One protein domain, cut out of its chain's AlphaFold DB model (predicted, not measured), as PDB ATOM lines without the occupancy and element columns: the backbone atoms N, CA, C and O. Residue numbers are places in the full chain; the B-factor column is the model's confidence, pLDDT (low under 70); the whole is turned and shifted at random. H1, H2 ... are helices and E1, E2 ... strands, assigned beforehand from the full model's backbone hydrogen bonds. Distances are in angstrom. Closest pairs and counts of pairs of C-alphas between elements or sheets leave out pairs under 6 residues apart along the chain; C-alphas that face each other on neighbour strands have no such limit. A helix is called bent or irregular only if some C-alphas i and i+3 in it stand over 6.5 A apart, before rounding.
ATOM      1  N   MET A   2     110.207 -75.023 149.664       66.81
ATOM      2  CA  MET A   2     111.243 -75.926 149.117       66.81
ATOM      3  C   MET A   2     112.674 -75.703 149.661       66.81
ATOM      4  O   MET A   2     113.336 -76.664 150.029       66.81
ATOM      5  N   MET A   3     113.136 -74.451 149.788       71.75
ATOM      6  CA  MET A   3     114.465 -74.148 150.356       71.75
ATOM      7  C   MET A   3     114.590 -74.465 151.855       71.75
ATOM      8  O   MET A   3     115.689 -74.742 152.313       71.75
ATOM      9  N   MET A   4     113.483 -74.451 152.606       76.19
ATOM     10  CA  MET A   4     113.491 -74.826 154.028       76.19
ATOM     11  C   MET A   4     113.631 -76.342 154.170       76.19
ATOM     12  O   MET A   4     114.523 -76.797 154.864       76.19
ATOM     13  N   HIS A   5     112.871 -77.115 153.387       78.06
ATOM     14  CA  HIS A   5     113.005 -78.576 153.368       78.06
ATOM     15  C   HIS A   5     114.400 -79.028 152.910       78.06
ATOM     16  O   HIS A   5     114.920 -80.025 153.398       78.06
ATOM     17  N   PHE A   6     115.024 -78.295 151.981       80.00
ATOM     18  CA  PHE A   6     116.397 -78.584 151.568       80.00
ATOM     19  C   PHE A   6     117.421 -78.240 152.660       80.00
ATOM     20  O   PHE A   6     118.379 -78.985 152.848       80.00
ATOM     21  N   ALA A   7     117.208 -77.157 153.415       82.31
ATOM     22  CA  ALA A   7     118.034 -76.831 154.574       82.31
ATOM     23  C   ALA A   7     117.929 -77.907 155.666       82.31
ATOM     24  O   ALA A   7     118.959 -78.355 156.168       82.31
ATOM     25  N   ASP A   8     116.713 -78.374 155.953       84.94
ATOM     26  CA  ASP A   8     116.463 -79.446 156.921       84.94
ATOM     27  C   ASP A   8     117.132 -80.757 156.477       84.94
ATOM     28  O   ASP A   8     117.764 -81.442 157.279       84.94
ATOM     29  N   TRP A   9     117.078 -81.073 155.179       85.06
ATOM     30  CA  TRP A   9     117.761 -82.239 154.615       85.06
ATOM     31  C   TRP A   9     119.290 -82.143 154.723       85.06
ATOM     32  O   TRP A   9     119.936 -83.119 155.094       85.06
ATOM     33  N   LEU A  10     119.888 -80.978 154.443       84.69
ATOM     34  CA  LEU A  10     121.337 -80.779 154.603       84.69
ATOM     35  C   LEU A  10     121.769 -80.886 156.069       84.69
ATOM     36  O   LEU A  10     122.871 -81.363 156.357       84.69
ATOM     37  N   GLN A  11     120.913 -80.450 156.991       86.31
ATOM     38  CA  GLN A  11     121.154 -80.594 158.418       86.31
ATOM     39  C   GLN A  11     121.128 -82.066 158.838       86.31
ATOM     40  O   GLN A  11     122.075 -82.503 159.490       86.31
ATOM     41  N   ASP A  12     120.124 -82.839 158.424       85.94
ATOM     42  CA  ASP A  12     120.063 -84.282 158.697       85.94
ATOM     43  C   ASP A  12     121.261 -85.017 158.071       85.94
ATOM     44  O   ASP A  12     121.985 -85.728 158.765       85.94
ATOM     45  N   TYR A  13     121.578 -84.731 156.803       83.75
ATOM     46  CA  TYR A  13     122.703 -85.330 156.075       83.75
ATOM     47  C   TYR A  13     124.044 -85.214 156.814       83.75
ATOM     48  O   TYR A  13     124.813 -86.171 156.873       83.75
ATOM     49  N   GLY A  14     124.357 -84.037 157.358       82.00
ATOM     50  CA  GLY A  14     125.650 -83.805 158.002       82.00
ATOM     51  C   GLY A  14     125.682 -84.115 159.504       82.00
ATOM     52  O   GLY A  14     126.767 -84.156 160.091       82.00
ATOM     53  N   THR A  15     124.524 -84.337 160.135       83.38
ATOM     54  CA  THR A  15     124.433 -84.637 161.576       83.38
ATOM     55  C   THR A  15     124.110 -86.100 161.878       83.38
ATOM     56  O   THR A  15     124.484 -86.581 162.945       83.38
ATOM     57  N   ASN A  16     123.523 -86.832 160.929       83.31
ATOM     58  CA  ASN A  16     123.172 -88.248 161.038       83.31
ATOM     59  C   ASN A  16     124.215 -89.159 160.353       83.31
ATOM     60  O   ASN A  16     123.903 -89.952 159.466       83.31
ATOM     61  N   LEU A  17     125.490 -88.993 160.724       78.88
ATOM     62  CA  LEU A  17     126.612 -89.764 160.175       78.88
ATOM     63  C   LEU A  17     126.810 -91.078 160.952       78.88
ATOM     64  O   LEU A  17     126.636 -91.109 162.169       78.88
ATOM     65  N   ASP A  18     127.203 -92.159 160.265       78.62
ATOM     66  CA  ASP A  18     127.443 -93.465 160.901       78.62
ATOM     67  C   ASP A  18     128.646 -93.394 161.869       78.62
ATOM     68  O   ASP A  18     129.778 -93.189 161.421       78.62
ATOM     69  N   PRO A  19     128.448 -93.612 163.185       76.81
ATOM     70  CA  PRO A  19     129.514 -93.516 164.181       76.81
ATOM     71  C   PRO A  19     130.566 -94.631 164.071       76.81
ATOM     72  O   PRO A  19     131.580 -94.585 164.766       76.81
ATOM     73  N   LYS A  20     130.338 -95.658 163.241       79.75
ATOM     74  CA  LYS A  20     131.304 -96.734 162.964       79.75
ATOM     75  C   LYS A  20     132.090 -96.516 161.669       79.75
ATOM     76  O   LYS A  20     132.875 -97.389 161.291       79.75
ATOM     77  N   ALA A  21     131.881 -95.396 160.975       78.25
ATOM     78  CA  ALA A  21     132.615 -95.079 159.759       78.25
ATOM     79  C   ALA A  21     134.127 -94.995 160.032       78.25
ATOM     80  O   ALA A  21     134.571 -94.487 161.058       78.25
ATOM     81  N   ALA A  22     134.939 -95.472 159.084       75.50
ATOM     82  CA  ALA A  22     136.399 -95.498 159.220       75.50
ATOM     83  C   ALA A  22     137.044 -94.096 159.312       75.50
ATOM     84  O   ALA A  22     138.201 -93.974 159.711       75.50
ATOM     85  N   LEU A  23     136.308 -93.048 158.928       72.50
ATOM     86  CA  LEU A  23     136.697 -91.645 159.033       72.50
ATOM     87  C   LEU A  23     135.604 -90.894 159.801       72.50
ATOM     88  O   LEU A  23     134.500 -90.727 159.287       72.50
ATOM     89  N   ASP A  24     135.924 -90.439 161.011       77.12
ATOM     90  CA  ASP A  24     135.026 -89.629 161.835       77.12
ATOM     91  C   ASP A  24     135.376 -88.143 161.690       77.12
ATOM     92  O   ASP A  24     136.466 -87.691 162.048       77.12
ATOM     93  N   PHE A  25     134.444 -87.380 161.123       72.81
ATOM     94  CA  PHE A  25     134.593 -85.947 160.883       72.81
ATOM     95  C   PHE A  25     133.826 -85.082 161.899       72.81
ATOM     96  O   PHE A  25     133.932 -83.846 161.847       72.81
ATOM     97  N   GLY A  26     133.074 -85.701 162.816       79.31
ATOM     98  CA  GLY A  26     132.088 -85.044 163.670       79.31
ATOM     99  C   GLY A  26     130.912 -84.444 162.887       79.31
ATOM    100  O   GLY A  26     131.007 -84.173 161.686       79.31
ATOM    101  N   ALA A  27     129.796 -84.199 163.578       82.56
ATOM    102  CA  ALA A  27     128.615 -83.586 162.973       82.56
ATOM    103  C   ALA A  27     128.943 -82.210 162.368       82.56
ATOM    104  O   ALA A  27     129.646 -81.387 162.963       82.56
ATOM    105  N   PHE A  28     128.421 -81.951 161.174       85.00
ATOM    106  CA  PHE A  28     128.525 -80.656 160.508       85.00
ATOM    107  C   PHE A  28     127.262 -80.387 159.690       85.00
ATOM    108  O   PHE A  28     126.448 -81.273 159.483       85.00
ATOM    109  N   THR A  29     127.074 -79.165 159.207       86.69
ATOM    110  CA  THR A  29     125.948 -78.849 158.319       86.69
ATOM    111  C   THR A  29     126.500 -78.158 157.079       86.69
ATOM    112  O   THR A  29     127.132 -77.102 157.210       86.69
ATOM    113  N   PRO A  30     126.350 -78.749 155.878       85.81
ATOM    114  CA  PRO A  30     126.759 -78.096 154.643       85.81
ATOM    115  C   PRO A  30     126.017 -76.772 154.443       85.81
ATOM    116  O   PRO A  30     124.883 -76.596 154.892       85.81
ATOM    117  N   LYS A  31     126.650 -75.828 153.742       86.06
ATOM    118  CA  LYS A  31     125.997 -74.563 153.399       86.06
ATOM    119  C   LYS A  31     124.833 -74.831 152.447       86.06
ATOM    120  O   LYS A  31     124.954 -75.625 151.517       86.06
ATOM    121  N   LEU A  32     123.736 -74.100 152.649       82.88
ATOM    122  CA  LEU A  32     122.562 -74.154 151.775       82.88
ATOM    123  C   LEU A  32     122.896 -73.730 150.335       82.88
ATOM    124  O   LEU A  32     122.349 -74.274 149.380       82.88
ATOM    125  N   LEU A  33     123.811 -72.767 150.194       84.38
ATOM    126  CA  LEU A  33     124.352 -72.298 148.923       84.38
ATOM    127  C   LEU A  33     125.866 -72.102 149.046       84.38
ATOM    128  O   LEU A  33     126.335 -71.408 149.952       84.38
ATOM    129  N   GLY A  34     126.622 -72.691 148.122       84.88
ATOM    130  CA  GLY A  34     128.081 -72.615 148.073       84.88
ATOM    131  C   GLY A  34     128.773 -73.926 148.441       84.88
ATOM    132  O   GLY A  34     128.150 -74.983 148.507       84.88
ATOM    133  N   VAL A  35     130.086 -73.848 148.659       87.31
ATOM    134  CA  VAL A  35     130.929 -75.017 148.935       87.31
ATOM    135  C   VAL A  35     131.288 -75.083 150.419       87.31
ATOM    136  O   VAL A  35     131.677 -74.077 151.027       87.31
ATOM    137  N   THR A  36     131.171 -76.276 150.997       86.69
ATOM    138  CA  THR A  36     131.684 -76.626 152.324       86.69
ATOM    139  C   THR A  36     132.790 -77.663 152.167       86.69
ATOM    140  O   THR A  36     132.587 -78.690 151.527       86.69
ATOM    141  N   ILE A  37     133.952 -77.407 152.772       84.19
ATOM    142  CA  ILE A  37     135.097 -78.325 152.758       84.19
ATOM    143  C   ILE A  37     135.160 -79.047 154.101       84.19
ATOM    144  O   ILE A  37     135.123 -78.401 155.154       84.19
ATOM    145  N   LYS A  38     135.263 -80.377 154.077       80.06
ATOM    146  CA  LYS A  38     135.435 -81.195 155.280       80.06
ATOM    147  C   LYS A  38     136.458 -82.299 155.020       80.06
ATOM    148  O   LYS A  38     136.255 -83.173 154.181       80.06
ATOM    149  N   GLY A  39     137.579 -82.244 155.738       80.44
ATOM    150  CA  GLY A  39     138.730 -83.100 155.447       80.44
ATOM    151  C   GLY A  39     139.256 -82.837 154.034       80.44
ATOM    152  O   GLY A  39     139.486 -81.685 153.677       80.44
ATOM    153  N   ASN A  40     139.387 -83.895 153.231       81.50
ATOM    154  CA  ASN A  40     139.811 -83.821 151.825       81.50
ATOM    155  C   ASN A  40     138.634 -83.765 150.829       81.50
ATOM    156  O   ASN A  40     138.845 -83.967 149.636       81.50
ATOM    157  N   PHE A  41     137.402 -83.539 151.296       79.00
ATOM    158  CA  PHE A  41     136.208 -83.549 150.451       79.00
ATOM    159  C   PHE A  41     135.555 -82.171 150.367       79.00
ATOM    160  O   PHE A  41     135.429 -81.459 151.367       79.00
ATOM    161  N   GLU A  42     135.089 -81.832 149.166       85.62
ATOM    162  CA  GLU A  42     134.311 -80.629 148.885       85.62
ATOM    163  C   GLU A  42     132.855 -81.001 148.600       85.62
ATOM    164  O   GLU A  42     132.566 -81.863 147.771       85.62
ATOM    165  N   ILE A  43     131.927 -80.341 149.290       83.94
ATOM    166  CA  ILE A  43     130.485 -80.512 149.112       83.94
ATOM    167  C   ILE A  43     129.941 -79.198 148.562       83.94
ATOM    168  O   ILE A  43     129.945 -78.183 149.262       83.94
ATOM    169  N   ALA A  44     129.495 -79.213 147.308       84.56
ATOM    170  CA  ALA A  44     128.967 -78.049 146.609       84.56
ATOM    171  C   ALA A  44     127.437 -78.113 146.510       84.56
ATOM    172  O   ALA A  44     126.890 -79.016 145.879       84.56
ATOM    173  N   SER A  45     126.757 -77.120 147.083       85.06
ATOM    174  CA  SER A  45     125.299 -76.980 147.027       85.06
ATOM    175  C   SER A  45     124.931 -75.777 146.163       85.06
ATOM    176  O   SER A  45     125.084 -74.630 146.586       85.06
ATOM    177  N   PHE A  46     124.439 -76.026 144.949       81.06
ATOM    178  CA  PHE A  46     123.939 -74.985 144.046       81.06
ATOM    179  C   PHE A  46     122.591 -75.402 143.435       81.06
ATOM    180  O   PHE A  46     122.383 -76.589 143.182       81.06
ATOM    181  N   PRO A  47     121.664 -74.459 143.176       75.31
ATOM    182  CA  PRO A  47     120.420 -74.756 142.482       75.31
ATOM    183  C   PRO A  47     120.710 -75.311 141.087       75.31
ATOM    184  O   PRO A  47     121.587 -74.820 140.380       75.31
ATOM    185  N   HIS A  48     119.940 -76.307 140.654       76.19
ATOM    186  CA  HIS A  48     119.969 -76.740 139.258       76.19
ATOM    187  C   HIS A  48     119.492 -75.602 138.333       76.19
ATOM    188  O   HIS A  48     118.750 -74.720 138.771       76.19
ATOM    189  N   PHE A  49     119.844 -75.639 137.042       73.00
ATOM    190  CA  PHE A  49     119.453 -74.617 136.054       73.00
ATOM    191  C   PHE A  49     117.947 -74.281 136.085       73.00
ATOM    192  O   PHE A  49     117.558 -73.115 136.058       73.00
ATOM    193  N   GLY A  50     117.091 -75.293 136.267       66.38
ATOM    194  CA  GLY A  50     115.641 -75.112 136.425       66.38
ATOM    195  C   GLY A  50     115.226 -74.299 137.662       66.38
ATOM    196  O   GLY A  50     114.236 -73.573 137.615       66.38
ATOM    197  N   GLY A  51     116.001 -74.348 138.748       68.00
ATOM    198  CA  GLY A  51     115.783 -73.523 139.937       68.00
ATOM    199  C   GLY A  51     116.005 -72.035 139.660       68.00
ATOM    200  O   GLY A  51     115.207 -71.206 140.092       68.00
ATOM    201  N   TYR A  52     117.030 -71.689 138.874       75.56
ATOM    202  CA  TYR A  52     117.273 -70.305 138.454       75.56
ATOM    203  C   TYR A  52     116.151 -69.761 137.560       75.56
ATOM    204  O   TYR A  52     115.745 -68.611 137.725       75.56
ATOM    205  N   ILE A  53     115.592 -70.595 136.676       70.44
ATOM    206  CA  ILE A  53     114.422 -70.235 135.857       70.44
ATOM    207  C   ILE A  53     113.202 -69.949 136.742       70.44
ATOM    208  O   ILE A  53     112.518 -68.950 136.538       70.44
ATOM    209  N   LEU A  54     112.951 -70.782 137.755       65.56
ATOM    210  CA  LEU A  54     111.856 -70.586 138.712       65.56
ATOM    211  C   LEU A  54     112.004 -69.287 139.515       65.56
ATOM    212  O   LEU A  54     111.018 -68.577 139.710       65.56
ATOM    213  N   PHE A  55     113.224 -68.936 139.931       68.75
ATOM    214  CA  PHE A  55     113.490 -67.645 140.572       68.75
ATOM    215  C   PHE A  55     113.263 -66.464 139.618       68.75
ATOM    216  O   PHE A  55     112.641 -65.480 140.016       68.75
ATOM    217  N   ALA A  56     113.701 -66.564 138.360       72.56
ATOM    218  CA  ALA A  56     113.464 -65.530 137.353       72.56
ATOM    219  C   ALA A  56     111.964 -65.350 137.050       72.56
ATOM    220  O   ALA A  56     111.472 -64.224 137.011       72.56
ATOM    221  N   ALA A  57     111.215 -66.448 136.918       66.25
ATOM    222  CA  ALA A  57     109.765 -66.428 136.729       66.25
ATOM    223  C   ALA A  57     109.033 -65.837 137.948       66.25
ATOM    224  O   ALA A  57     108.133 -65.009 137.796       66.25
ATOM    225  N   GLY A  58     109.466 -66.196 139.162       69.56
ATOM    226  CA  GLY A  58     108.940 -65.639 140.409       69.56
ATOM    227  C   GLY A  58     109.205 -64.139 140.567       69.56
ATOM    228  O   GLY A  58     108.370 -63.435 141.126       69.56
ATOM    229  N   ALA A  59     110.321 -63.631 140.037       72.50
ATOM    230  CA  ALA A  59     110.635 -62.199 140.017       72.50
ATOM    231  C   ALA A  59     109.867 -61.430 138.922       72.50
ATOM    232  O   ALA A  59     109.531 -60.259 139.109       72.50
ATOM    233  N   LEU A  60     109.549 -62.081 137.798       72.06
ATOM    234  CA  LEU A  60     108.773 -61.495 136.700       72.06
ATOM    235  C   LEU A  60     107.294 -61.301 137.054       72.06
ATOM    236  O   LEU A  60     106.700 -60.321 136.618       72.06
ATOM    237  N   GLY A  61     106.704 -62.176 137.874       71.44
ATOM    238  CA  GLY A  61     105.296 -62.074 138.285       71.44
ATOM    239  C   GLY A  61     104.927 -60.725 138.930       71.44
ATOM    240  O   GLY A  61     104.050 -60.033 138.415       71.44
ATOM    241  N   PRO A  62     105.613 -60.287 140.002       75.00
ATOM    242  CA  PRO A  62     105.389 -58.979 140.619       75.00
ATOM    243  C   PRO A  62     105.666 -57.809 139.672       75.00
ATOM    244  O   PRO A  62     104.984 -56.792 139.752       75.00
ATOM    245  N   LEU A  63     106.634 -57.946 138.758       71.19
ATOM    246  CA  LEU A  63     106.933 -56.925 137.755       71.19
ATOM    247  C   LEU A  63     105.793 -56.794 136.735       71.19
ATOM    248  O   LEU A  63     105.416 -55.679 136.395       71.19
ATOM    249  N   ILE A  64     105.206 -57.910 136.296       75.38
ATOM    250  CA  ILE A  64     104.036 -57.931 135.409       75.38
ATOM    251  C   ILE A  64     102.825 -57.326 136.121       75.38
ATOM    252  O   ILE A  64     102.168 -56.463 135.551       75.38
ATOM    253  N   VAL A  65     102.575 -57.694 137.380       73.50
ATOM    254  CA  VAL A  65     101.489 -57.110 138.188       73.50
ATOM    255  C   VAL A  65     101.707 -55.613 138.414       73.50
ATOM    256  O   VAL A  65     100.756 -54.840 138.362       73.50
ATOM    257  N   LEU A  66     102.948 -55.166 138.616       76.38
ATOM    258  CA  LEU A  66     103.276 -53.748 138.753       76.38
ATOM    259  C   LEU A  66     103.099 -52.994 137.427       76.38
ATOM    260  O   LEU A  66     102.558 -51.892 137.430       76.38
ATOM    261  N   ILE A  67     103.522 -53.573 136.300       78.06
ATOM    262  CA  ILE A  67     103.322 -52.999 134.961       78.06
ATOM    263  C   ILE A  67     101.827 -52.914 134.641       78.06
ATOM    264  O   ILE A  67     101.378 -51.879 134.148       78.06
ATOM    265  N   ASP A  68     101.054 -53.948 134.960       73.19
ATOM    266  CA  ASP A  68      99.608 -53.986 134.746       73.19
ATOM    267  C   ASP A  68      98.882 -52.993 135.667       73.19
ATOM    268  O   ASP A  68      98.067 -52.199 135.208       73.19
ATOM    269  N   TRP A  69      99.281 -52.892 136.938       73.31
ATOM    270  CA  TRP A  69      98.758 -51.895 137.877       73.31
ATOM    271  C   TRP A  69      99.097 -50.452 137.467       73.31
ATOM    272  O   TRP A  69      98.234 -49.572 137.517       73.31
ATOM    273  N   LEU A  70     100.324 -50.187 137.006       76.19
ATOM    274  CA  LEU A  70     100.727 -48.876 136.481       76.19
ATOM    275  C   LEU A  70      99.992 -48.539 135.173       76.19
ATOM    276  O   LEU A  70      99.634 -47.379 134.947       76.19
ATOM    277  N   SER A  71      99.725 -49.539 134.329       73.19
ATOM    278  CA  SER A  71      98.959 -49.393 133.084       73.19
ATOM    279  C   SER A  71      97.471 -49.155 133.355       73.19
ATOM    280  O   SER A  71      96.863 -48.283 132.731       73.19
ATOM    281  N   TYR A  72      96.907 -49.848 134.346       69.56
ATOM    282  CA  TYR A  72      95.551 -49.661 134.852       69.56
ATOM    283  C   TYR A  72      95.372 -48.281 135.491       69.56
ATOM    284  O   TYR A  72      94.402 -47.590 135.195       69.56
ATOM    285  N   ARG A  73      96.340 -47.807 136.288       66.50
ATOM    286  CA  ARG A  73      96.302 -46.463 136.888       66.50
ATOM    287  C   ARG A  73      96.339 -45.355 135.828       66.50
ATOM    288  O   ARG A  73      95.550 -44.418 135.910       66.50
ATOM    289  N   ARG A  74      97.157 -45.506 134.774       64.12
ATOM    290  CA  ARG A  74      97.170 -44.584 133.617       64.12
ATOM    291  C   ARG A  74      95.879 -44.629 132.788       64.12
ATOM    292  O   ARG A  74      95.491 -43.598 132.242       64.12
ATOM    293  N   ARG A  75      95.211 -45.788 132.677       63.88
ATOM    294  CA  ARG A  75      93.888 -45.909 132.027       63.88
ATOM    295  C   ARG A  75      92.788 -45.267 132.868       63.88
ATOM    296  O   ARG A  75      92.039 -44.462 132.333       63.88
ATOM    297  N   LYS A  76      92.773 -45.506 134.181       56.25
ATOM    298  CA  LYS A  76      91.785 -44.941 135.107       56.25
ATOM    299  C   LYS A  76      91.892 -43.418 135.236       56.25
ATOM    300  O   LYS A  76      90.871 -42.756 135.355       56.25
ATOM    301  N   GLU A  77      93.094 -42.840 135.154       60.25
ATOM    302  CA  GLU A  77      93.279 -41.378 135.104       60.25
ATOM    303  C   GLU A  77      92.787 -40.771 133.775       60.25
ATOM    304  O   GLU A  77      92.209 -39.685 133.778       60.25
TER     305      GLU A  77
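This is residues 2 to 77 of the 537 residues of the protein "Nitrous oxide reductase family maturation protein NosD" of Candidatus Eisenbacteria bacterium (UniProt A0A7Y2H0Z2). A single long helix, H2, sticks out as an arm from a small body made of a two-stranded hairpin, E1 and E2, the shorter helix H1 and a long loop. H1 and E1 point in nearly the same direction, and the loop of residues 16 to 33 swings out beyond the end of H1 and folds back to the start of E1; E2 then returns, and residues 48 to 77, of which 49 to 77 belong to H2, stand free of the body. The printed part has 76 residues, with two named helices and two named strands in the order H1, E1, E2, H2; the sheet, of order E1 - E2, is antiparallel and the class is mostly helix. The whole is extended, with a radius of gyration of the C-alphas of 21.1 A, and spans 73 by 19 by 15 A, the arm making much of the length.

E1, residues 34 to 38, and E2, residues 41 to 45, are antiparallel neighbours that form a hairpin, with 157 degrees between their N-to-C directions. The C-alphas of Val 35 and Ala 44, which face each other, are 4.3 A apart. N 36 and O 43 are within hydrogen-bond range at 2.9 A, as are N 41 and O 38 at 3.1 A. H2, residues 49 to 77, is apart from E1. H1, residues 2 to 15, is apart from E2 and also from H2. In H1 every O i to N i+4 pair is within hydrogen-bond range, and in H2 23 of 25 are.

E1 begins at C-alpha 34, at (128.081, -72.615, 148.073), and measures 13.4 A from first to last C-alpha; E2 measures 13.2 A. H2 is the longest helix, with 29 residues and 42.3 A from C-alpha 49 to C-alpha 77, which is at (93.279, -41.378, 135.104). It is neither bent nor irregular, but only just: C-alphas 59 and 62 are 6.2 A apart. H1 has 14 residues and measures 20.1 A, starting at C-alpha 2, at (111.243, -75.926, 149.117).

The two C-alphas farthest apart are those of Ala 22 and Glu 77, at 73.3 A. Without the stretch that stands free, the body has 46 residues and spans 33 by 19 by 11 A. The printed part has no cut. The link from H1 to E1, with 18 residues, is long; the links from E1 to E2 and from E2 to H2 are tight. The mean pLDDT of the printed part is 77.0, and the residues under 70 are 2, 50 to 51, 54 to 55, 57 to 58 and 72 to 77.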